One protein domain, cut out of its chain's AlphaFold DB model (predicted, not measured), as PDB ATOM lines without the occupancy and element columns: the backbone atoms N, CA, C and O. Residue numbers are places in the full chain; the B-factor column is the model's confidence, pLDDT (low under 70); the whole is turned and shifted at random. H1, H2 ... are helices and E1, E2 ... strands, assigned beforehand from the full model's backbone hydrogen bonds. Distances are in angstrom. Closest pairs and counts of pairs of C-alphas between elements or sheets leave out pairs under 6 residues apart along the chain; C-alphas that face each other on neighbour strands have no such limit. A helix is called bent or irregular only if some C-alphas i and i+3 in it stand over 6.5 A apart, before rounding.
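This is residues 242 to 388 of the 475 residues of the protein "Replication initiation protein" of Photobacterium aquimaris (UniProt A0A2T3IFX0). A head of three antiparallel strands with H1, H2 and H3 grouped beside them has one long helix, H4, leaving it as an arm, where residues 362 to 375 and 377 to 383 stick out. Residues 326 to 331 make a smaller loop that also sticks out. The 147 printed residues include four named helices and three strands, in chain order H1 E1 H2 H3 E2 E3 H4, with sheet order E1 E3 E2 and class mixed. The whole is only just loose, close to extended, with a radius of gyration of the C-alphas of 21.8 A and spans of 78 by 34 by 28 A.

H1, residues 244 to 256, begins at C-alpha 244 (11.483, 15.382, 29.198). E1 is 266 to 271, H2 272 to 279, and H3 288 to 307, 26.0 A long, with a kink of 28 degrees near residue 295; H3 is only just irregular, C-alphas 294 and 297 being 6.6 A apart. E2 is 337 to 341 and E3 344 to 353, 28.3 A. H4, 355 to 380, is 38.6 A long and ends at C-alpha 380 (-26.801, 25.445, 66.295).

Inner strand E3 is antiparallel to E1 (N 268 to O 350, 2.8 A) and forms a hairpin with E2 (N 339 to O 347, 2.8 A). E1, H2, H3 and E2 make a split strand-helix-strand unit, two strands running the same way with E3 between them, its crossover right-handed. H2 is on the sheet at a height of 7.2 A, over none of the strands; H1 and H3 only graze it. H1 touches H3, about perpendicular at 76 degrees, closest at the C-alphas of Thr 246 and Ala 299, 4.2 A. H1 touches H2 at a steep tilt of 65 degrees, closest at the C-alphas of Lys 248 and Leu 279, 5.8 A. H4 is apart from H1, H2 and H3. Every O i to N i+4 pair is within hydrogen-bond range in H2, against 8 of 9 in H1, 14 of 16 in H3 and 19 of 22 in H4.

The C-alphas farthest apart, of Arg 343 and Gly 383, are 78.1 A apart. The printed part has no cut. The link from H3 to E2 is long, 29 residues. Mean pLDDT of the printed part is 76.1; residues 324 to 333, 357 to 370 and 379 to 388 are among those under 70.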
ATOM      1  N   THR A 242       6.505  20.111  26.852       81.00
ATOM      2  CA  THR A 242       6.801  19.557  25.515       81.00
ATOM      3  C   THR A 242       8.019  18.636  25.475       81.00
ATOM      4  O   THR A 242       8.202  17.935  24.482       81.00
ATOM      5  N   THR A 243       8.842  18.621  26.529       85.56
ATOM      6  CA  THR A 243      10.065  17.805  26.621       85.56
ATOM      7  C   THR A 243      10.256  17.178  27.994       85.56
ATOM      8  O   THR A 243       9.806  17.696  29.018       85.56
ATOM      9  N   GLU A 244      11.010  16.084  28.011       87.12
ATOM     10  CA  GLU A 244      11.483  15.382  29.198       87.12
ATOM     11  C   GLU A 244      12.329  16.312  30.072       87.12
ATOM     12  O   GLU A 244      12.193  16.310  31.293       87.12
ATOM     13  N   TYR A 245      13.119  17.195  29.453       90.38
ATOM     14  CA  TYR A 245      13.934  18.192  30.144       90.38
ATOM     15  C   TYR A 245      13.093  19.225  30.901       90.38
ATOM     16  O   TYR A 245      13.512  19.689  31.955       90.38
ATOM     17  N   THR A 246      11.893  19.558  30.411       89.94
ATOM     18  CA  THR A 246      10.962  20.464  31.108       89.94
ATOM     19  C   THR A 246      10.437  19.830  32.393       89.94
ATOM     20  O   THR A 246      10.425  20.463  33.447       89.94
ATOM     21  N   MET A 247      10.022  18.561  32.321       88.00
ATOM     22  CA  MET A 247       9.523  17.813  33.479       88.00
ATOM     23  C   MET A 247      10.632  17.592  34.522       88.00
ATOM     24  O   MET A 247      10.412  17.801  35.716       88.00
ATOM     25  N   LYS A 248      11.850  17.270  34.069       89.12
ATOM     26  CA  LYS A 248      13.032  17.131  34.928       89.12
ATOM     27  C   LYS A 248      13.495  18.458  35.542       89.12
ATOM     28  O   LYS A 248      13.784  18.475  36.733       89.12
ATOM     29  N   MET A 249      13.483  19.575  34.802       90.50
ATOM     30  CA  MET A 249      13.723  20.919  35.368       90.50
ATOM     31  C   MET A 249      12.726  21.258  36.477       90.50
ATOM     32  O   MET A 249      13.116  21.804  37.505       90.50
ATOM     33  N   TRP A 250      11.442  20.939  36.291       87.56
ATOM     34  CA  TRP A 250      10.439  21.168  37.332       87.56
ATOM     35  C   TRP A 250      10.783  20.412  38.619       87.56
ATOM     36  O   TRP A 250      10.772  21.010  39.694       87.56
ATOM     37  N   LEU A 251      11.145  19.129  38.515       86.31
ATOM     38  CA  LEU A 251      11.586  18.313  39.653       86.31
ATOM     39  C   LEU A 251      12.873  18.855  40.302       86.31
ATOM     40  O   LEU A 251      12.924  19.004  41.522       86.31
ATOM     41  N   LEU A 252      13.875  19.208  39.492       88.12
ATOM     42  CA  LEU A 252      15.155  19.804  39.894       88.12
ATOM     43  C   LEU A 252      14.967  21.069  40.753       88.12
ATOM     44  O   LEU A 252      15.607  21.205  41.803       88.12
ATOM     45  N   LEU A 253      14.085  21.972  40.308       86.56
ATOM     46  CA  LEU A 253      13.748  23.228  40.986       86.56
ATOM     47  C   LEU A 253      12.912  22.984  42.249       86.56
ATOM     48  O   LEU A 253      13.233  23.523  43.307       86.56
ATOM     49  N   LEU A 254      11.881  22.133  42.176       82.19
ATOM     50  CA  LEU A 254      11.024  21.812  43.324       82.19
ATOM     51  C   LEU A 254      11.782  21.086  44.445       82.19
ATOM     52  O   LEU A 254      11.479  21.315  45.614       82.19
ATOM     53  N   ARG A 255      12.790  20.258  44.128       81.94
ATOM     54  CA  ARG A 255      13.658  19.630  45.143       81.94
ATOM     55  C   ARG A 255      14.452  20.668  45.939       81.94
ATOM     56  O   ARG A 255      14.634  20.509  47.143       81.94
ATOM     57  N   ARG A 256      14.903  21.729  45.260       81.06
ATOM     58  CA  ARG A 256      15.704  22.830  45.825       81.06
ATOM     59  C   ARG A 256      14.854  23.941  46.456       81.06
ATOM     60  O   ARG A 256      15.392  24.784  47.167       81.06
ATOM     61  N   TYR A 257      13.534  23.926  46.266       75.69
ATOM     62  CA  TYR A 257      12.606  24.742  47.047       75.69
ATOM     63  C   TYR A 257      12.468  24.195  48.467       75.69
ATOM     64  O   TYR A 257      12.090  23.041  48.666       75.69
ATOM     65  N   HIS A 258      12.738  25.018  49.479       64.69
ATOM     66  CA  HIS A 258      12.582  24.633  50.878       64.69
ATOM     67  C   HIS A 258      11.502  25.502  51.541       64.69
ATOM     68  O   HIS A 258      11.762  26.682  51.757       64.69
ATOM     69  N   PRO A 259      10.320  24.960  51.902       60.72
ATOM     70  CA  PRO A 259       9.225  25.755  52.469       60.72
ATOM     71  C   PRO A 259       9.608  26.575  53.712       60.72
ATOM     72  O   PRO A 259       9.092  27.670  53.901       60.72
ATOM     73  N   MET A 260      10.553  26.087  54.529       54.06
ATOM     74  CA  MET A 260      11.030  26.819  55.716       54.06
ATOM     75  C   MET A 260      11.966  27.998  55.396       54.06
ATOM     76  O   MET A 260      12.246  28.786  56.287       54.06
ATOM     77  N   LYS A 261      12.442  28.155  54.147       57.22
ATOM     78  CA  LYS A 261      13.166  29.369  53.710       57.22
ATOM     79  C   LYS A 261      12.214  30.541  53.404       57.22
ATOM     80  O   LYS A 261      12.662  31.591  52.961       57.22
ATOM     81  N   GLY A 262      10.913  30.372  53.648       61.94
ATOM     82  CA  GLY A 262       9.903  31.401  53.445       61.94
ATOM     83  C   GLY A 262       9.366  31.460  52.015       61.94
ATOM     84  O   GLY A 262       9.539  30.547  51.207       61.94
ATOM     85  N   TYR A 263       8.660  32.553  51.727       71.50
ATOM     86  CA  TYR A 263       7.978  32.798  50.449       71.50
ATOM     87  C   TYR A 263       8.622  33.923  49.628       71.50
ATOM     88  O   TYR A 263       7.987  34.465  48.722       71.50
ATOM     89  N   GLU A 264       9.856  34.289  49.962       78.31
ATOM     90  CA  GLU A 264      10.621  35.322  49.267       78.31
ATOM     91  C   GLU A 264      11.356  34.736  48.053       78.31
ATOM     92  O   GLU A 264      11.671  33.540  48.049       78.31
ATOM     93  N   PRO A 265      11.621  35.535  47.003       83.94
ATOM     94  CA  PRO A 265      12.426  35.083  45.879       83.94
ATOM     95  C   PRO A 265      13.850  34.710  46.307       83.94
ATOM     96  O   PRO A 265      14.485  35.438  47.063       83.94
ATOM     97  N   TYR A 266      14.367  33.599  45.788       83.31
ATOM     98  CA  TYR A 266      15.691  33.082  46.138       83.31
ATOM     99  C   TYR A 266      16.421  32.537  44.906       83.31
ATOM    100  O   TYR A 266      15.806  32.012  43.972       83.31
ATOM    101  N   GLU A 267      17.745  32.676  44.888       87.06
ATOM    102  CA  GLU A 267      18.586  32.165  43.805       87.06
ATOM    103  C   GLU A 267      18.912  30.677  44.021       87.06
ATOM    104  O   GLU A 267      19.226  30.228  45.125       87.06
ATOM    105  N   VAL A 268      18.812  29.898  42.945       88.50
ATOM    106  CA  VAL A 268      19.112  28.467  42.898       88.50
ATOM    107  C   VAL A 268      20.285  28.251  41.957       88.50
ATOM    108  O   VAL A 268      20.104  28.195  40.740       88.50
ATOM    109  N   THR A 269      21.483  28.110  42.520       90.31
ATOM    110  CA  THR A 269      22.686  27.722  41.775       90.31
ATOM    111  C   THR A 269      22.789  26.200  41.675       90.31
ATOM    112  O   THR A 269      22.590  25.478  42.652       90.31
ATOM    113  N   ILE A 270      23.087  25.701  40.476       91.88
ATOM    114  CA  ILE A 270      23.156  24.276  40.143       91.88
ATOM    115  C   ILE A 270      24.435  24.038  39.346       91.88
ATOM    116  O   ILE A 270      24.604  24.592  38.258       91.88
ATOM    117  N   ASP A 271      25.331  23.225  39.898       92.25
ATOM    118  CA  ASP A 271      26.542  22.757  39.222       92.25
ATOM    119  C   ASP A 271      26.219  22.045  37.892       92.25
ATOM    120  O   ASP A 271      25.180  21.395  37.752       92.25
ATOM    121  N   ILE A 272      27.097  22.191  36.896       91.31
ATOM    122  CA  ILE A 272      26.842  21.730  35.529       91.31
ATOM    123  C   ILE A 272      26.867  20.202  35.384       91.31
ATOM    124  O   ILE A 272      26.116  19.664  34.568       91.31
ATOM    125  N   GLU A 273      27.678  19.494  36.175       89.88
ATOM    126  CA  GLU A 273      27.698  18.028  36.205       89.88
ATOM    127  C   GLU A 273      26.417  17.526  36.881       89.88
ATOM    128  O   GLU A 273      25.702  16.695  36.321       89.88
ATOM    129  N   THR A 274      26.034  18.138  38.007       89.06
ATOM    130  CA  THR A 274      24.762  17.849  38.696       89.06
ATOM    131  C   THR A 274      23.553  18.092  37.786       89.06
ATOM    132  O   THR A 274      22.632  17.277  37.732       89.06
ATOM    133  N   LEU A 275      23.553  19.187  37.016       90.94
ATOM    134  CA  LEU A 275      22.505  19.482  36.038       90.94
ATOM    135  C   LEU A 275      22.423  18.398  34.952       90.94
ATOM    136  O   LEU A 275      21.329  18.011  34.545       90.94
ATOM    137  N   ARG A 276      23.569  17.894  34.482       89.81
ATOM    138  CA  ARG A 276      23.638  16.826  33.476       89.81
ATOM    139  C   ARG A 276      23.171  15.478  34.011       89.81
ATOM    140  O   ARG A 276      22.447  14.793  33.285       89.81
ATOM    141  N   GLU A 277      23.553  15.116  35.239       87.31
ATOM    142  CA  GLU A 277      23.039  13.929  35.940       87.31
ATOM    143  C   GLU A 277      21.510  13.988  35.998       87.31
ATOM    144  O   GLU A 277      20.823  13.130  35.444       87.31
ATOM    145  N   GLU A 278      20.971  15.052  36.591       87.25
ATOM    146  CA  GLU A 278      19.543  15.172  36.874       87.25
ATOM    147  C   GLU A 278      18.670  15.297  35.617       87.25
ATOM    148  O   GLU A 278      17.578  14.727  35.555       87.25
ATOM    149  N   LEU A 279      19.146  15.987  34.576       88.94
ATOM    150  CA  LEU A 279      18.450  16.032  33.287       88.94
ATOM    151  C   LEU A 279      18.615  14.725  32.482       88.94
ATOM    152  O   LEU A 279      17.865  14.489  31.532       88.94
ATOM    153  N   GLY A 280      19.505  13.818  32.899       85.75
ATOM    154  CA  GLY A 280      19.782  12.539  32.237       85.75
ATOM    155  C   GLY A 280      20.554  12.689  30.926       85.75
ATOM    156  O   GLY A 280      20.333  11.917  29.997       85.75
ATOM    157  N   VAL A 281      21.424  13.698  30.841       88.25
ATOM    158  CA  VAL A 281      22.177  14.064  29.631       88.25
ATOM    159  C   VAL A 281      23.696  14.004  29.824       88.25
ATOM    160  O   VAL A 281      24.415  14.572  29.023       88.25
ATOM    161  N   VAL A 282      24.217  13.295  30.833       85.25
ATOM    162  CA  VAL A 282      25.673  13.158  31.106       85.25
ATOM    163  C   VAL A 282      26.504  12.826  29.854       85.25
ATOM    164  O   VAL A 282      27.558  13.415  29.619       85.25
ATOM    165  N   ASN A 283      26.005  11.923  29.006       82.56
ATOM    166  CA  ASN A 283      26.698  11.490  27.789       82.56
ATOM    167  C   ASN A 283      26.378  12.329  26.536       82.56
ATOM    168  O   ASN A 283      27.033  12.159  25.507       82.56
ATOM    169  N   SER A 284      25.411  13.245  26.614       82.81
ATOM    170  CA  SER A 284      24.912  14.075  25.509       82.81
ATOM    171  C   SER A 284      25.217  15.554  25.769       82.81
ATOM    172  O   SER A 284      25.423  15.957  26.903       82.81
ATOM    173  N   TYR A 285      25.264  16.399  24.735       87.00
ATOM    174  CA  TYR A 285      25.474  17.850  24.918       87.00
ATOM    175  C   TYR A 285      26.694  18.194  25.819       87.00
ATOM    176  O   TYR A 285      26.637  19.031  26.725       87.00
ATOM    177  N   LYS A 286      27.830  17.515  25.580       83.88
ATOM    178  CA  LYS A 286      29.089  17.720  26.329       83.88
ATOM    179  C   LYS A 286      29.656  19.141  26.180       83.88
ATOM    180  O   LYS A 286      30.386  19.611  27.053       83.88
ATOM    181  N   ASN A 287      29.278  19.841  25.115       85.31
ATOM    182  CA  ASN A 287      29.507  21.268  24.916       85.31
ATOM    183  C   ASN A 287      28.467  22.105  25.686       85.31
ATOM    184  O   ASN A 287      27.264  21.859  25.578       85.31
ATOM    185  N   GLY A 288      28.924  23.121  26.426       82.31
ATOM    186  CA  GLY A 288      28.054  24.028  27.183       82.31
ATOM    187  C   GLY A 288      27.033  24.759  26.306       82.31
ATOM    188  O   GLY A 288      25.870  24.854  26.689       82.31
ATOM    189  N   ASN A 289      27.422  25.179  25.097       85.38
ATOM    190  CA  ASN A 289      26.532  25.902  24.181       85.38
ATOM    191  C   ASN A 289      25.386  25.014  23.664       85.38
ATOM    192  O   ASN A 289      24.244  25.464  23.565       85.38
ATOM    193  N   ASP A 290      25.662  23.738  23.377       87.88
ATOM    194  CA  ASP A 290      24.640  22.798  22.904       87.88
ATOM    195  C   ASP A 290      23.674  22.400  24.024       87.88
ATOM    196  O   ASP A 290      22.469  22.282  23.791       87.88
ATOM    197  N   LEU A 291      24.184  22.250  25.252       89.62
ATOM    198  CA  LEU A 291      23.372  22.035  26.451       89.62
ATOM    199  C   LEU A 291      22.469  23.249  26.715       89.62
ATOM    200  O   LEU A 291      21.266  23.100  26.941       89.62
ATOM    201  N   GLN A 292      23.024  24.457  26.615       89.69
ATOM    202  CA  GLN A 292      22.285  25.706  26.755       89.69
ATOM    203  C   GLN A 292      21.148  25.802  25.729       89.69
ATOM    204  O   GLN A 292      19.986  25.954  26.107       89.69
ATOM    205  N   LYS A 293      21.471  25.675  24.438       87.94
ATOM    206  CA  LYS A 293      20.527  25.880  23.332       87.94
ATOM    207  C   LYS A 293      19.420  24.827  23.294       87.94
ATOM    208  O   LYS A 293      18.251  25.181  23.156       87.94
ATOM    209  N   ASN A 294      19.774  23.547  23.414       89.19
ATOM    210  CA  ASN A 294      18.849  22.444  23.124       89.19
ATOM    211  C   ASN A 294      18.103  21.925  24.364       89.19
ATOM    212  O   ASN A 294      16.996  21.397  24.233       89.19
ATOM    213  N   VAL A 295      18.683  22.095  25.559       91.38
ATOM    214  CA  VAL A 295      18.145  21.566  26.820       91.38
ATOM    215  C   VAL A 295      17.662  22.700  27.729       91.38
ATOM    216  O   VAL A 295      16.464  22.788  28.003       91.38
ATOM    217  N   ILE A 296      18.563  23.588  28.166       91.69
ATOM    218  CA  ILE A 296      18.280  24.592  29.209       91.69
ATOM    219  C   ILE A 296      17.268  25.633  28.715       91.69
ATOM    220  O   ILE A 296      16.206  25.785  29.319       91.69
ATOM    221  N   ASN A 297      17.546  26.294  27.586       90.00
ATOM    222  CA  ASN A 297      16.666  27.315  27.006       90.00
ATOM    223  C   ASN A 297      15.273  26.762  26.707       90.00
ATOM    224  O   ASN A 297      14.271  27.426  26.973       90.00
ATOM    225  N   ARG A 298      15.205  25.534  26.180       89.56
ATOM    226  CA  ARG A 298      13.943  24.878  25.829       89.56
ATOM    227  C   ARG A 298      13.111  24.562  27.071       89.56
ATOM    228  O   ARG A 298      11.926  24.883  27.089       89.56
ATOM    229  N   ALA A 299      13.728  23.997  28.110       91.44
ATOM    230  CA  ALA A 299      13.049  23.702  29.366       91.44
ATOM    231  C   ALA A 299      12.581  24.981  30.080       91.44
ATOM    232  O   ALA A 299      11.412  25.085  30.441       91.44
ATOM    233  N   ILE A 300      13.452  25.986  30.226       91.06
ATOM    234  CA  ILE A 300      13.123  27.258  30.890       91.06
ATOM    235  C   ILE A 300      12.012  28.012  30.145       91.06
ATOM    236  O   ILE A 300      11.063  28.474  30.779       91.06
ATOM    237  N   SER A 301      12.066  28.076  28.810       88.25
ATOM    238  CA  SER A 301      11.010  28.707  28.000       88.25
ATOM    239  C   SER A 301       9.652  28.034  28.207       88.25
ATOM    240  O   SER A 301       8.637  28.720  28.350       88.25
ATOM    241  N   ASP A 302       9.623  26.700  28.289       88.81
ATOM    242  CA  ASP A 302       8.404  25.959  28.607       88.81
ATOM    243  C   ASP A 302       7.930  26.219  30.044       88.81
ATOM    244  O   ASP A 302       6.744  26.482  30.237       88.81
ATOM    245  N   ILE A 303       8.821  26.234  31.043       89.50
ATOM    246  CA  ILE A 303       8.465  26.577  32.432       89.50
ATOM    247  C   ILE A 303       7.816  27.964  32.510       89.50
ATOM    248  O   ILE A 303       6.767  28.111  33.142       89.50
ATOM    249  N   ILE A 304       8.374  28.970  31.834       87.44
ATOM    250  CA  ILE A 304       7.833  30.340  31.803       87.44
ATOM    251  C   ILE A 304       6.465  30.370  31.106       87.44
ATOM    252  O   ILE A 304       5.516  30.963  31.627       87.44
ATOM    253  N   ARG A 305       6.337  29.708  29.948       87.06
ATOM    254  CA  ARG A 305       5.086  29.603  29.175       87.06
ATOM    255  C   ARG A 305       3.971  28.936  29.982       87.06
ATOM    256  O   ARG A 305       2.835  29.405  29.971       87.06
ATOM    257  N   ILE A 306       4.298  27.865  30.700       85.69
ATOM    258  CA  ILE A 306       3.373  27.116  31.557       85.69
ATOM    259  C   ILE A 306       2.987  27.949  32.782       85.69
ATOM    260  O   ILE A 306       1.802  28.094  33.072       85.69
ATOM    261  N   SER A 307       3.954  28.549  33.477       82.31
ATOM    262  CA  SER A 307       3.718  29.319  34.713       82.31
ATOM    263  C   SER A 307       2.863  30.571  34.497       82.31
ATOM    264  O   SER A 307       2.166  30.998  35.413       82.31
ATOM    265  N   ASN A 308       2.880  31.134  33.284       81.38
ATOM    266  CA  ASN A 308       2.089  32.308  32.899       81.38
ATOM    267  C   ASN A 308       0.785  31.969  32.143       81.38
ATOM    268  O   ASN A 308       0.098  32.871  31.661       81.38
ATOM    269  N   SER A 309       0.430  30.687  32.013       81.94
ATOM    270  CA  SER A 309      -0.790  30.264  31.317       81.94
ATOM    271  C   SER A 309      -2.074  30.642  32.078       81.94
ATOM    272  O   SER A 309      -2.079  30.795  33.299       81.94
ATOM    273  N   LYS A 310      -3.214  30.719  31.374       76.56
ATOM    274  CA  LYS A 310      -4.523  30.930  32.026       76.56
ATOM    275  C   LYS A 310      -4.886  29.801  33.006       76.56
ATOM    276  O   LYS A 310      -5.514  30.079  34.016       76.56
ATOM    277  N   GLU A 311      -4.460  28.560  32.745       71.00
ATOM    278  CA  GLU A 311      -4.717  27.405  33.630       71.00
ATOM    279  C   GLU A 311      -3.963  27.504  34.973       71.00
ATOM    280  O   GLU A 311      -4.385  26.906  35.963       71.00
ATOM    281  N   THR A 312      -2.854  28.249  35.018       70.81
ATOM    282  CA  THR A 312      -1.942  28.352  36.171       70.81
ATOM    283  C   THR A 312      -2.004  29.689  36.905       70.81
ATOM    284  O   THR A 312      -1.562  29.754  38.050       70.81
ATOM    285  N   LYS A 313      -2.570  30.734  36.286       66.75
ATOM    286  CA  LYS A 313      -2.539  32.128  36.769       66.75
ATOM    287  C   LYS A 313      -2.986  32.306  38.229       66.75
ATOM    288  O   LYS A 313      -2.358  33.070  38.961       66.75
ATOM    289  N   ASP A 314      -4.012  31.561  38.643       63.81
ATOM    290  CA  ASP A 314      -4.614  31.619  39.986       63.81
ATOM    291  C   ASP A 314      -4.216  30.432  40.888       63.81
ATOM    292  O   ASP A 314      -4.796  30.221  41.957       63.81
ATOM    293  N   ARG A 315      -3.231  29.629  40.464       71.38
ATOM    294  CA  ARG A 315      -2.745  28.442  41.180       71.38
ATOM    295  C   ARG A 315      -1.384  28.699  41.835       71.38
ATOM    296  O   ARG A 315      -0.643  29.608  41.468       71.38
ATOM    297  N   SER A 316      -1.047  27.880  42.827       69.75
ATOM    298  CA  SER A 316       0.243  27.960  43.519       69.75
ATOM    299  C   SER A 316       1.352  27.277  42.729       69.75
ATOM    300  O   SER A 316       1.456  26.052  42.723       69.75
ATOM    301  N   VAL A 317       2.180  28.102  42.091       73.75
ATOM    302  CA  VAL A 317       3.261  27.719  41.176       73.75
ATOM    303  C   VAL A 317       4.533  28.476  41.567       73.75
ATOM    304  O   VAL A 317       4.443  29.658  41.898       73.75
ATOM    305  N   LEU A 318       5.698  27.817  41.521       74.25
ATOM    306  CA  LEU A 318       6.995  28.506  41.572       74.25
ATOM    307  C   LEU A 318       7.187  29.254  40.253       74.25
ATOM    308  O   LEU A 318       7.115  28.635  39.192       74.25
ATOM    309  N   LYS A 319       7.458  30.554  40.293       82.31
ATOM    310  CA  LYS A 319       7.767  31.320  39.081       82.31
ATOM    311  C   LYS A 319       9.270  31.465  38.907       82.31
ATOM    312  O   LYS A 319       9.995  31.597  39.883       82.31
ATOM    313  N   LEU A 320       9.730  31.479  37.660       80.94
ATOM    314  CA  LEU A 320      11.071  31.960  37.338       80.94
ATOM    315  C   LEU A 320      11.011  33.474  37.145       80.94
ATOM    316  O   LEU A 320      10.219  33.967  36.337       80.94
ATOM    317  N   LEU A 321      11.836  34.197  37.895       78.56
ATOM    318  CA  LEU A 321      12.058  35.622  37.699       78.56
ATOM    319  C   LEU A 321      13.179  35.846  36.680       78.56
ATOM    320  O   LEU A 321      13.970  34.956  36.371       78.56
ATOM    321  N   LYS A 322      13.235  37.066  36.151       80.31
ATOM    322  CA  LYS A 322      14.367  37.516  35.340       80.31
ATOM    323  C   LYS A 322      15.556  37.799  36.249       80.31
ATOM    324  O   LYS A 322      15.370  38.272  37.368       80.31
ATOM    325  N   ILE A 323      16.755  37.558  35.741       74.56
ATOM    326  CA  ILE A 323      18.009  37.924  36.390       74.56
ATOM    327  C   ILE A 323      18.589  39.118  35.644       74.56
ATOM    328  O   ILE A 323      18.777  39.061  34.428       74.56
ATOM    329  N   ASN A 324      18.910  40.185  36.374       65.25
ATOM    330  CA  ASN A 324      19.681  41.289  35.817       65.25
ATOM    331  C   ASN A 324      21.118  40.798  35.566       65.25
ATOM    332  O   ASN A 324      21.807  40.340  36.485       65.25
ATOM    333  N   ASN A 325      21.569  40.864  34.314       57.28
ATOM    334  CA  ASN A 325      22.953  40.595  33.945       57.28
ATOM    335  C   ASN A 325      23.682  41.925  33.757       57.28
ATOM    336  O   ASN A 325      23.645  42.507  32.683       57.28
ATOM    337  N   GLU A 326      24.421  42.351  34.779       50.16
ATOM    338  CA  GLU A 326      25.257  43.570  34.792       50.16
ATOM    339  C   GLU A 326      26.394  43.578  33.745       50.16
ATOM    340  O   GLU A 326      27.184  44.513  33.691       50.16
ATOM    341  N   LYS A 327      26.526  42.512  32.943       48.06
ATOM    342  CA  LYS A 327      27.597  42.301  31.953       48.06
ATOM    343  C   LYS A 327      27.085  42.063  30.529       48.06
ATOM    344  O   LYS A 327      27.846  41.590  29.691       48.06
ATOM    345  N   ALA A 328      25.804  42.315  30.269       48.06
ATOM    346  CA  ALA A 328      25.222  42.207  28.939       48.06
ATOM    347  C   ALA A 328      24.651  43.567  28.519       48.06
ATOM    348  O   ALA A 328      23.621  43.978  29.042       48.06
ATOM    349  N   ASP A 329      25.278  44.216  27.533       41.97
ATOM    350  CA  ASP A 329      24.769  45.421  26.841       41.97
ATOM    351  C   ASP A 329      23.555  45.115  25.933       41.97
ATOM    352  O   ASP A 329      23.316  45.760  24.913       41.97
ATOM    353  N   THR A 330      22.777  44.087  26.271       46.34
ATOM    354  CA  THR A 330      21.577  43.682  25.547       46.34
ATOM    355  C   THR A 330      20.394  43.598  26.502       46.34
ATOM    356  O   THR A 330      20.436  42.914  27.522       46.34
ATOM    357  N   ASP A 331      19.278  44.217  26.106       45.34
ATOM    358  CA  ASP A 331      17.955  44.162  26.762       45.34
ATOM    359  C   ASP A 331      17.316  42.743  26.780       45.34
ATOM    360  O   ASP A 331      16.110  42.552  27.004       45.34
ATOM    361  N   GLU A 332      18.115  41.704  26.519       50.50
ATOM    362  CA  GLU A 332      17.692  40.314  26.509       50.50
ATOM    363  C   GLU A 332      17.432  39.819  27.934       50.50
ATOM    364  O   GLU A 332      18.324  39.510  28.722       50.50
ATOM    365  N   LYS A 333      16.138  39.713  28.240       56.03
ATOM    366  CA  LYS A 333      15.562  39.234  29.502       56.03
ATOM    367  C   LYS A 333      15.999  37.795  29.817       56.03
ATOM    368  O   LYS A 333      15.251  36.848  29.567       56.03
ATOM    369  N   ALA A 334      17.181  37.636  30.405       76.12
ATOM    370  CA  ALA A 334      17.688  36.360  30.891       76.12
ATOM    371  C   ALA A 334      16.892  35.881  32.121       76.12
ATOM    372  O   ALA A 334      16.623  36.644  33.045       76.12
ATOM    373  N   TYR A 335      16.528  34.595  32.147       84.56
ATOM    374  CA  TYR A 335      15.858  33.939  33.290       84.56
ATOM    375  C   TYR A 335      16.799  33.021  34.086       84.56
ATOM    376  O   TYR A 335      16.390  32.359  35.038       84.56
ATOM    377  N   TYR A 336      18.062  32.959  33.673       89.06
ATOM    378  CA  TYR A 336      19.133  32.250  34.352       89.06
ATOM    379  C   TYR A 336      20.475  32.904  33.988       89.06
ATOM    380  O   TYR A 336      20.612  33.517  32.926       89.06
ATOM    381  N   ARG A 337      21.470  32.762  34.862       89.44
ATOM    382  CA  ARG A 337      22.850  33.214  34.661       89.44
ATOM    383  C   ARG A 337      23.754  32.001  34.470       89.44
ATOM    384  O   ARG A 337      23.584  30.996  35.159       89.44
ATOM    385  N   ILE A 338      24.712  32.086  33.546       87.81
ATOM    386  CA  ILE A 338      25.771  31.082  33.389       87.81
ATOM    387  C   ILE A 338      26.991  31.546  34.176       87.81
ATOM    388  O   ILE A 338      27.544  32.609  33.903       87.81
ATOM    389  N   ASN A 339      27.427  30.725  35.125       89.00
ATOM    390  CA  ASN A 339      28.626  30.966  35.910       89.00
ATOM    391  C   ASN A 339      29.797  30.209  35.276       89.00
ATOM    392  O   ASN A 339      29.740  28.991  35.079       89.00
ATOM    393  N   MET A 340      30.870  30.931  34.962       88.88
ATOM    394  CA  MET A 340      32.062  30.396  34.304       88.88
ATOM    395  C   MET A 340      33.203  30.211  35.309       88.88
ATOM    396  O   MET A 340      33.443  31.079  36.146       88.88
ATOM    397  N   LYS A 341      33.955  29.112  35.190       87.31
ATOM    398  CA  LYS A 341      35.237  28.894  35.876       87.31
ATOM    399  C   LYS A 341      36.331  28.815  34.812       87.31
ATOM    400  O   LYS A 341      36.510  27.793  34.144       87.31
ATOM    401  N   GLY A 342      37.014  29.938  34.591       87.56
ATOM    402  CA  GLY A 342      37.866  30.126  33.415       87.56
ATOM    403  C   GLY A 342      37.043  30.024  32.124       87.56
ATOM    404  O   GLY A 342      36.004  30.663  31.997       87.56
ATOM    405  N   ARG A 343      37.481  29.188  31.174       82.88
ATOM    406  CA  ARG A 343      36.784  28.970  29.888       82.88
ATOM    407  C   ARG A 343      35.641  27.943  29.942       82.88
ATOM    408  O   ARG A 343      35.006  27.709  28.920       82.88
ATOM    409  N   LYS A 344      35.389  27.295  31.085       85.25
ATOM    410  CA  LYS A 344      34.354  26.255  31.225       85.25
ATOM    411  C   LYS A 344      33.133  26.794  31.967       85.25
ATOM    412  O   LYS A 344      33.281  27.479  32.977       85.25
ATOM    413  N   THR A 345      31.936  26.426  31.516       86.56
ATOM    414  CA  THR A 345      30.714  26.546  32.325       86.56
ATOM    415  C   THR A 345      30.868  25.703  33.586       86.56
ATOM    416  O   THR A 345      31.235  24.536  33.487       86.56
ATOM    417  N   ALA A 346      30.610  26.294  34.750       89.94
ATOM    418  CA  ALA A 346      30.702  25.629  36.048       89.94
ATOM    419  C   ALA A 346      29.322  25.405  36.673       89.94
ATOM    420  O   ALA A 346      29.038  24.323  37.169       89.94
ATOM    421  N   SER A 347      28.438  26.401  36.615       92.38
ATOM    422  CA  SER A 347      27.070  26.274  37.122       92.38
ATOM    423  C   SER A 347      26.101  27.174  36.359       92.38
ATOM    424  O   SER A 347      26.508  28.085  35.636       92.38
ATOM    425  N   ILE A 348      24.808  26.917  36.523       92.12
ATOM    426  CA  ILE A 348      23.748  27.873  36.188       92.12
ATOM    427  C   ILE A 348      23.094  28.368  37.470       92.12
ATOM    428  O   ILE A 348      23.034  27.627  38.446       92.12
ATOM    429  N   SER A 349      22.588  29.597  37.473       91.06
ATOM    430  CA  SER A 349      21.781  30.119  38.583       91.06
ATOM    431  C   SER A 349      20.445  30.641  38.077       91.06
ATOM    432  O   SER A 349      20.404  31.309  37.047       91.06
ATOM    433  N   LEU A 350      19.354  30.298  38.764       90.88
ATOM    434  CA  LEU A 350      17.988  30.705  38.429       90.88
ATOM    435  C   LEU A 350      17.367  31.440  39.617       90.88
ATOM    436  O   LEU A 350      17.464  30.956  40.741       90.88
ATOM    437  N   LEU A 351      16.681  32.557  39.379       88.06
ATOM    438  CA  LEU A 351      15.942  33.260  40.427       88.06
ATOM    439  C   LEU A 351      14.506  32.724  40.483       88.06
ATOM    440  O   LEU A 351      13.763  32.810  39.502       88.06
ATOM    441  N   VAL A 352      14.123  32.144  41.619       86.88
ATOM    442  CA  VAL A 352      12.838  31.458  41.812       86.88
ATOM    443  C   VAL A 352      11.973  32.245  42.789       86.88
ATOM    444  O   VAL A 352      12.412  32.555  43.889       86.88
ATOM    445  N   ASP A 353      10.730  32.532  42.407       84.44
ATOM    446  CA  ASP A 353       9.715  33.199  43.226       84.44
ATOM    447  C   ASP A 353       8.640  32.201  43.709       84.44
ATOM    448  O   ASP A 353       7.788  31.764  42.920       84.44
ATOM    449  N   PRO A 354       8.645  31.838  45.005       80.88
ATOM    450  CA  PRO A 354       7.620  31.014  45.632       80.88
ATOM    451  C   PRO A 354       6.432  31.813  46.200       80.88
ATOM    452  O   PRO A 354       5.512  31.199  46.742       80.88
ATOM    453  N   SER A 355       6.377  33.146  46.085       74.81
ATOM    454  CA  SER A 355       5.344  33.986  46.729       74.81
ATOM    455  C   SER A 355       3.906  33.597  46.356       74.81
ATOM    456  O   SER A 355       2.988  33.623  47.186       74.81
ATOM    457  N   HIS A 356       3.703  33.132  45.123       72.38
ATOM    458  CA  HIS A 356       2.429  32.610  44.630       72.38
ATOM    459  C   HIS A 356       1.988  31.301  45.321       72.38
ATOM    460  O   HIS A 356       0.794  30.978  45.340       72.38
ATOM    461  N   MET A 357       2.903  30.563  45.959       68.50
ATOM    462  CA  MET A 357       2.571  29.389  46.772       68.50
ATOM    463  C   MET A 357       1.886  29.745  48.101       68.50
ATOM    464  O   MET A 357       1.014  29.000  48.550       68.50
ATOM    465  N   ARG A 358       2.171  30.924  48.673       59.53
ATOM    466  CA  ARG A 358       1.533  31.425  49.909       59.53
ATOM    467  C   ARG A 358       0.028  31.660  49.734       59.53
ATOM    468  O   ARG A 358      -0.771  31.378  50.628       59.53
ATOM    469  N   LYS A 359      -0.380  32.164  48.561       51.28
ATOM    470  CA  LYS A 359      -1.760  32.620  48.307       51.28
ATOM    471  C   LYS A 359      -2.797  31.487  48.347       51.28
ATOM    472  O   LYS A 359      -3.874  31.705  48.899       51.28
ATOM    473  N   SER A 360      -2.500  30.279  47.846       51.12
ATOM    474  CA  SER A 360      -3.483  29.177  47.920       51.12
ATOM    475  C   SER A 360      -3.577  28.525  49.298       51.12
ATOM    476  O   SER A 360      -4.653  28.041  49.639       51.12
ATOM    477  N   GLN A 361      -2.513  28.536  50.111       52.06
ATOM    478  CA  GLN A 361      -2.586  28.000  51.473       52.06
ATOM    479  C   GLN A 361      -3.512  28.854  52.342       52.06
ATOM    480  O   GLN A 361      -4.451  28.319  52.926       52.06
ATOM    481  N   ASN A 362      -3.344  30.183  52.325       49.31
ATOM    482  CA  ASN A 362      -4.252  31.094  53.026       49.31
ATOM    483  C   ASN A 362      -5.698  30.982  52.510       49.31
ATOM    484  O   ASN A 362      -6.628  30.973  53.314       49.31
ATOM    485  N   LYS A 363      -5.901  30.824  51.192       52.66
ATOM    486  CA  LYS A 363      -7.237  30.607  50.611       52.66
ATOM    487  C   LYS A 363      -7.870  29.289  51.084       52.66
ATOM    488  O   LYS A 363      -8.985  29.315  51.592       52.66
ATOM    489  N   LYS A 364      -7.150  28.162  51.020       55.81
ATOM    490  CA  LYS A 364      -7.634  26.854  51.508       55.81
ATOM    491  C   LYS A 364      -7.885  26.842  53.018       55.81
ATOM    492  O   LYS A 364      -8.821  26.186  53.468       55.81
ATOM    493  N   LEU A 365      -7.075  27.555  53.806       50.88
ATOM    494  CA  LEU A 365      -7.287  27.697  55.249       50.88
ATOM    495  C   LEU A 365      -8.554  28.514  55.549       50.88
ATOM    496  O   LEU A 365      -9.343  28.118  56.406       50.88
ATOM    497  N   LYS A 366      -8.781  29.606  54.805       51.50
ATOM    498  CA  LYS A 366      -9.999  30.426  54.881       51.50
ATOM    499  C   LYS A 366     -11.241  29.609  54.511       51.50
ATOM    500  O   LYS A 366     -12.154  29.524  55.322       51.50
ATOM    501  N   GLU A 367     -11.216  28.899  53.384       61.16
ATOM    502  CA  GLU A 367     -12.310  28.016  52.946       61.16
ATOM    503  C   GLU A 367     -12.592  26.873  53.941       61.16
ATOM    504  O   GLU A 367     -13.748  26.504  54.147       61.16
ATOM    505  N   LYS A 368     -11.560  26.303  54.588       66.44
ATOM    506  CA  LYS A 368     -11.747  25.319  55.673       66.44
ATOM    507  C   LYS A 368     -12.429  25.942  56.894       66.44
ATOM    508  O   LYS A 368     -13.336  25.319  57.441       66.44
ATOM    509  N   ARG A 369     -12.026  27.150  57.305       57.78
ATOM    510  CA  ARG A 369     -12.637  27.885  58.428       57.78
ATOM    511  C   ARG A 369     -14.089  28.263  58.132       57.78
ATOM    512  O   ARG A 369     -14.948  28.008  58.964       57.78
ATOM    513  N   GLU A 370     -14.376  28.760  56.933       66.25
ATOM    514  CA  GLU A 370     -15.736  29.077  56.468       66.25
ATOM    515  C   GLU A 370     -16.632  27.827  56.430       66.25
ATOM    516  O   GLU A 370     -17.752  27.856  56.935       66.25
ATOM    517  N   LYS A 371     -16.131  26.687  55.930       70.62
ATOM    518  CA  LYS A 371     -16.868  25.408  55.962       70.62
ATOM    519  C   LYS A 371     -17.087  24.874  57.381       70.62
ATOM    520  O   LYS A 371     -18.132  24.283  57.641       70.62
ATOM    521  N   ALA A 372     -16.127  25.060  58.288       65.44
ATOM    522  CA  ALA A 372     -16.275  24.683  59.693       65.44
ATOM    523  C   ALA A 372     -17.324  25.559  60.400       65.44
ATOM    524  O   ALA A 372     -18.215  25.015  61.049       65.44
ATOM    525  N   ALA A 373     -17.278  26.881  60.198       65.31
ATOM    526  CA  ALA A 373     -18.263  27.830  60.715       65.31
ATOM    527  C   ALA A 373     -19.677  27.524  60.192       65.31
ATOM    528  O   ALA A 373     -20.579  27.291  60.988       65.31
ATOM    529  N   ALA A 374     -19.857  27.362  58.876       70.75
ATOM    530  CA  ALA A 374     -21.158  27.026  58.289       70.75
ATOM    531  C   ALA A 374     -21.704  25.658  58.755       70.75
ATOM    532  O   ALA A 374     -22.916  25.458  58.845       70.75
ATOM    533  N   LYS A 375     -20.828  24.687  59.067       74.31
ATOM    534  CA  LYS A 375     -21.230  23.396  59.656       74.31
ATOM    535  C   LYS A 375     -21.628  23.532  61.132       74.31
ATOM    536  O   LYS A 375     -22.497  22.789  61.584       74.31
ATOM    537  N   PHE A 376     -21.011  24.459  61.861       65.81
ATOM    538  CA  PHE A 376     -21.331  24.780  63.250       65.81
ATOM    539  C   PHE A 376     -22.661  25.544  63.358       65.81
ATOM    540  O   PHE A 376     -23.555  25.095  64.071       65.81
ATOM    541  N   GLU A 377     -22.859  26.595  62.556       66.62
ATOM    542  CA  GLU A 377     -24.127  27.339  62.454       66.62
ATOM    543  C   GLU A 377     -25.305  26.422  62.098       66.62
ATOM    544  O   GLU A 377     -26.350  26.476  62.741       66.62
ATOM    545  N   LYS A 378     -25.130  25.500  61.139       73.56
ATOM    546  CA  LYS A 378     -26.165  24.504  60.808       73.56
ATOM    547  C   LYS A 378     -26.517  23.556  61.960       73.56
ATOM    548  O   LYS A 378     -27.632  23.050  61.973       73.56
ATOM    549  N   ARG A 379     -25.596  23.285  62.892       61.19
ATOM    550  CA  ARG A 379     -25.859  22.448  64.080       61.19
ATOM    551  C   ARG A 379     -26.556  23.239  65.186       61.19
ATOM    552  O   ARG A 379     -27.529  22.740  65.742       61.19
ATOM    553  N   LEU A 380     -26.127  24.481  65.415       60.91
ATOM    554  CA  LEU A 380     -26.801  25.445  66.295       60.91
ATOM    555  C   LEU A 380     -28.260  25.664  65.877       60.91
ATOM    556  O   LEU A 380     -29.167  25.480  66.683       60.91
ATOM    557  N   ASN A 381     -28.497  25.942  64.593       69.00
ATOM    558  CA  ASN A 381     -29.841  26.143  64.042       69.00
ATOM    559  C   ASN A 381     -30.699  24.861  64.029       69.00
ATOM    560  O   ASN A 381     -31.908  24.944  63.838       69.00
ATOM    561  N   ALA A 382     -30.095  23.687  64.230       69.38
ATOM    562  CA  ALA A 382     -30.791  22.411  64.393       69.38
ATOM    563  C   ALA A 382     -31.056  22.051  65.872       69.38
ATOM    564  O   ALA A 382     -31.486  20.935  66.152       69.38
ATOM    565  N   GLY A 383     -30.762  22.951  66.820       45.91
ATOM    566  CA  GLY A 383     -30.931  22.708  68.258       45.91
ATOM    567  C   GLY A 383     -29.922  21.723  68.861       45.91
ATOM    568  O   GLY A 383     -30.084  21.306  70.005       45.91
ATOM    569  N   ILE A 384     -28.874  21.342  68.122       54.81
ATOM    570  CA  ILE A 384     -27.872  20.375  68.578       54.81
ATOM    571  C   ILE A 384     -26.790  21.120  69.367       54.81
ATOM    572  O   ILE A 384     -25.791  21.578  68.802       54.81
ATOM    573  N   THR A 385     -26.977  21.233  70.682       52.53
ATOM    574  CA  THR A 385     -25.932  21.699  71.602       52.53
ATOM    575  C   THR A 385     -24.763  20.707  71.623       52.53
ATOM    576  O   THR A 385     -24.995  19.519  71.846       52.53
ATOM    577  N   PRO A 386     -23.507  21.145  71.409       49.09
ATOM    578  CA  PRO A 386     -22.354  20.252  71.429       49.09
ATOM    579  C   PRO A 386     -21.969  19.902  72.874       49.09
ATOM    580  O   PRO A 386     -21.164  20.594  73.490       49.09
ATOM    581  N   THR A 387     -22.539  18.819  73.401       46.09
ATOM    582  CA  THR A 387     -22.192  18.233  74.710       46.09
ATOM    583  C   THR A 387     -21.051  17.208  74.637       46.09
ATOM    584  O   THR A 387     -20.670  16.653  75.659       46.09
ATOM    585  N   ASP A 388     -20.483  16.957  73.450       45.56
ATOM    586  CA  ASP A 388     -19.326  16.070  73.277       45.56
ATOM    587  C   ASP A 388     -18.021  16.756  73.719       45.56
ATOM    588  O   ASP A 388     -17.499  17.635  73.020       45.56
TER     589      ASP A 388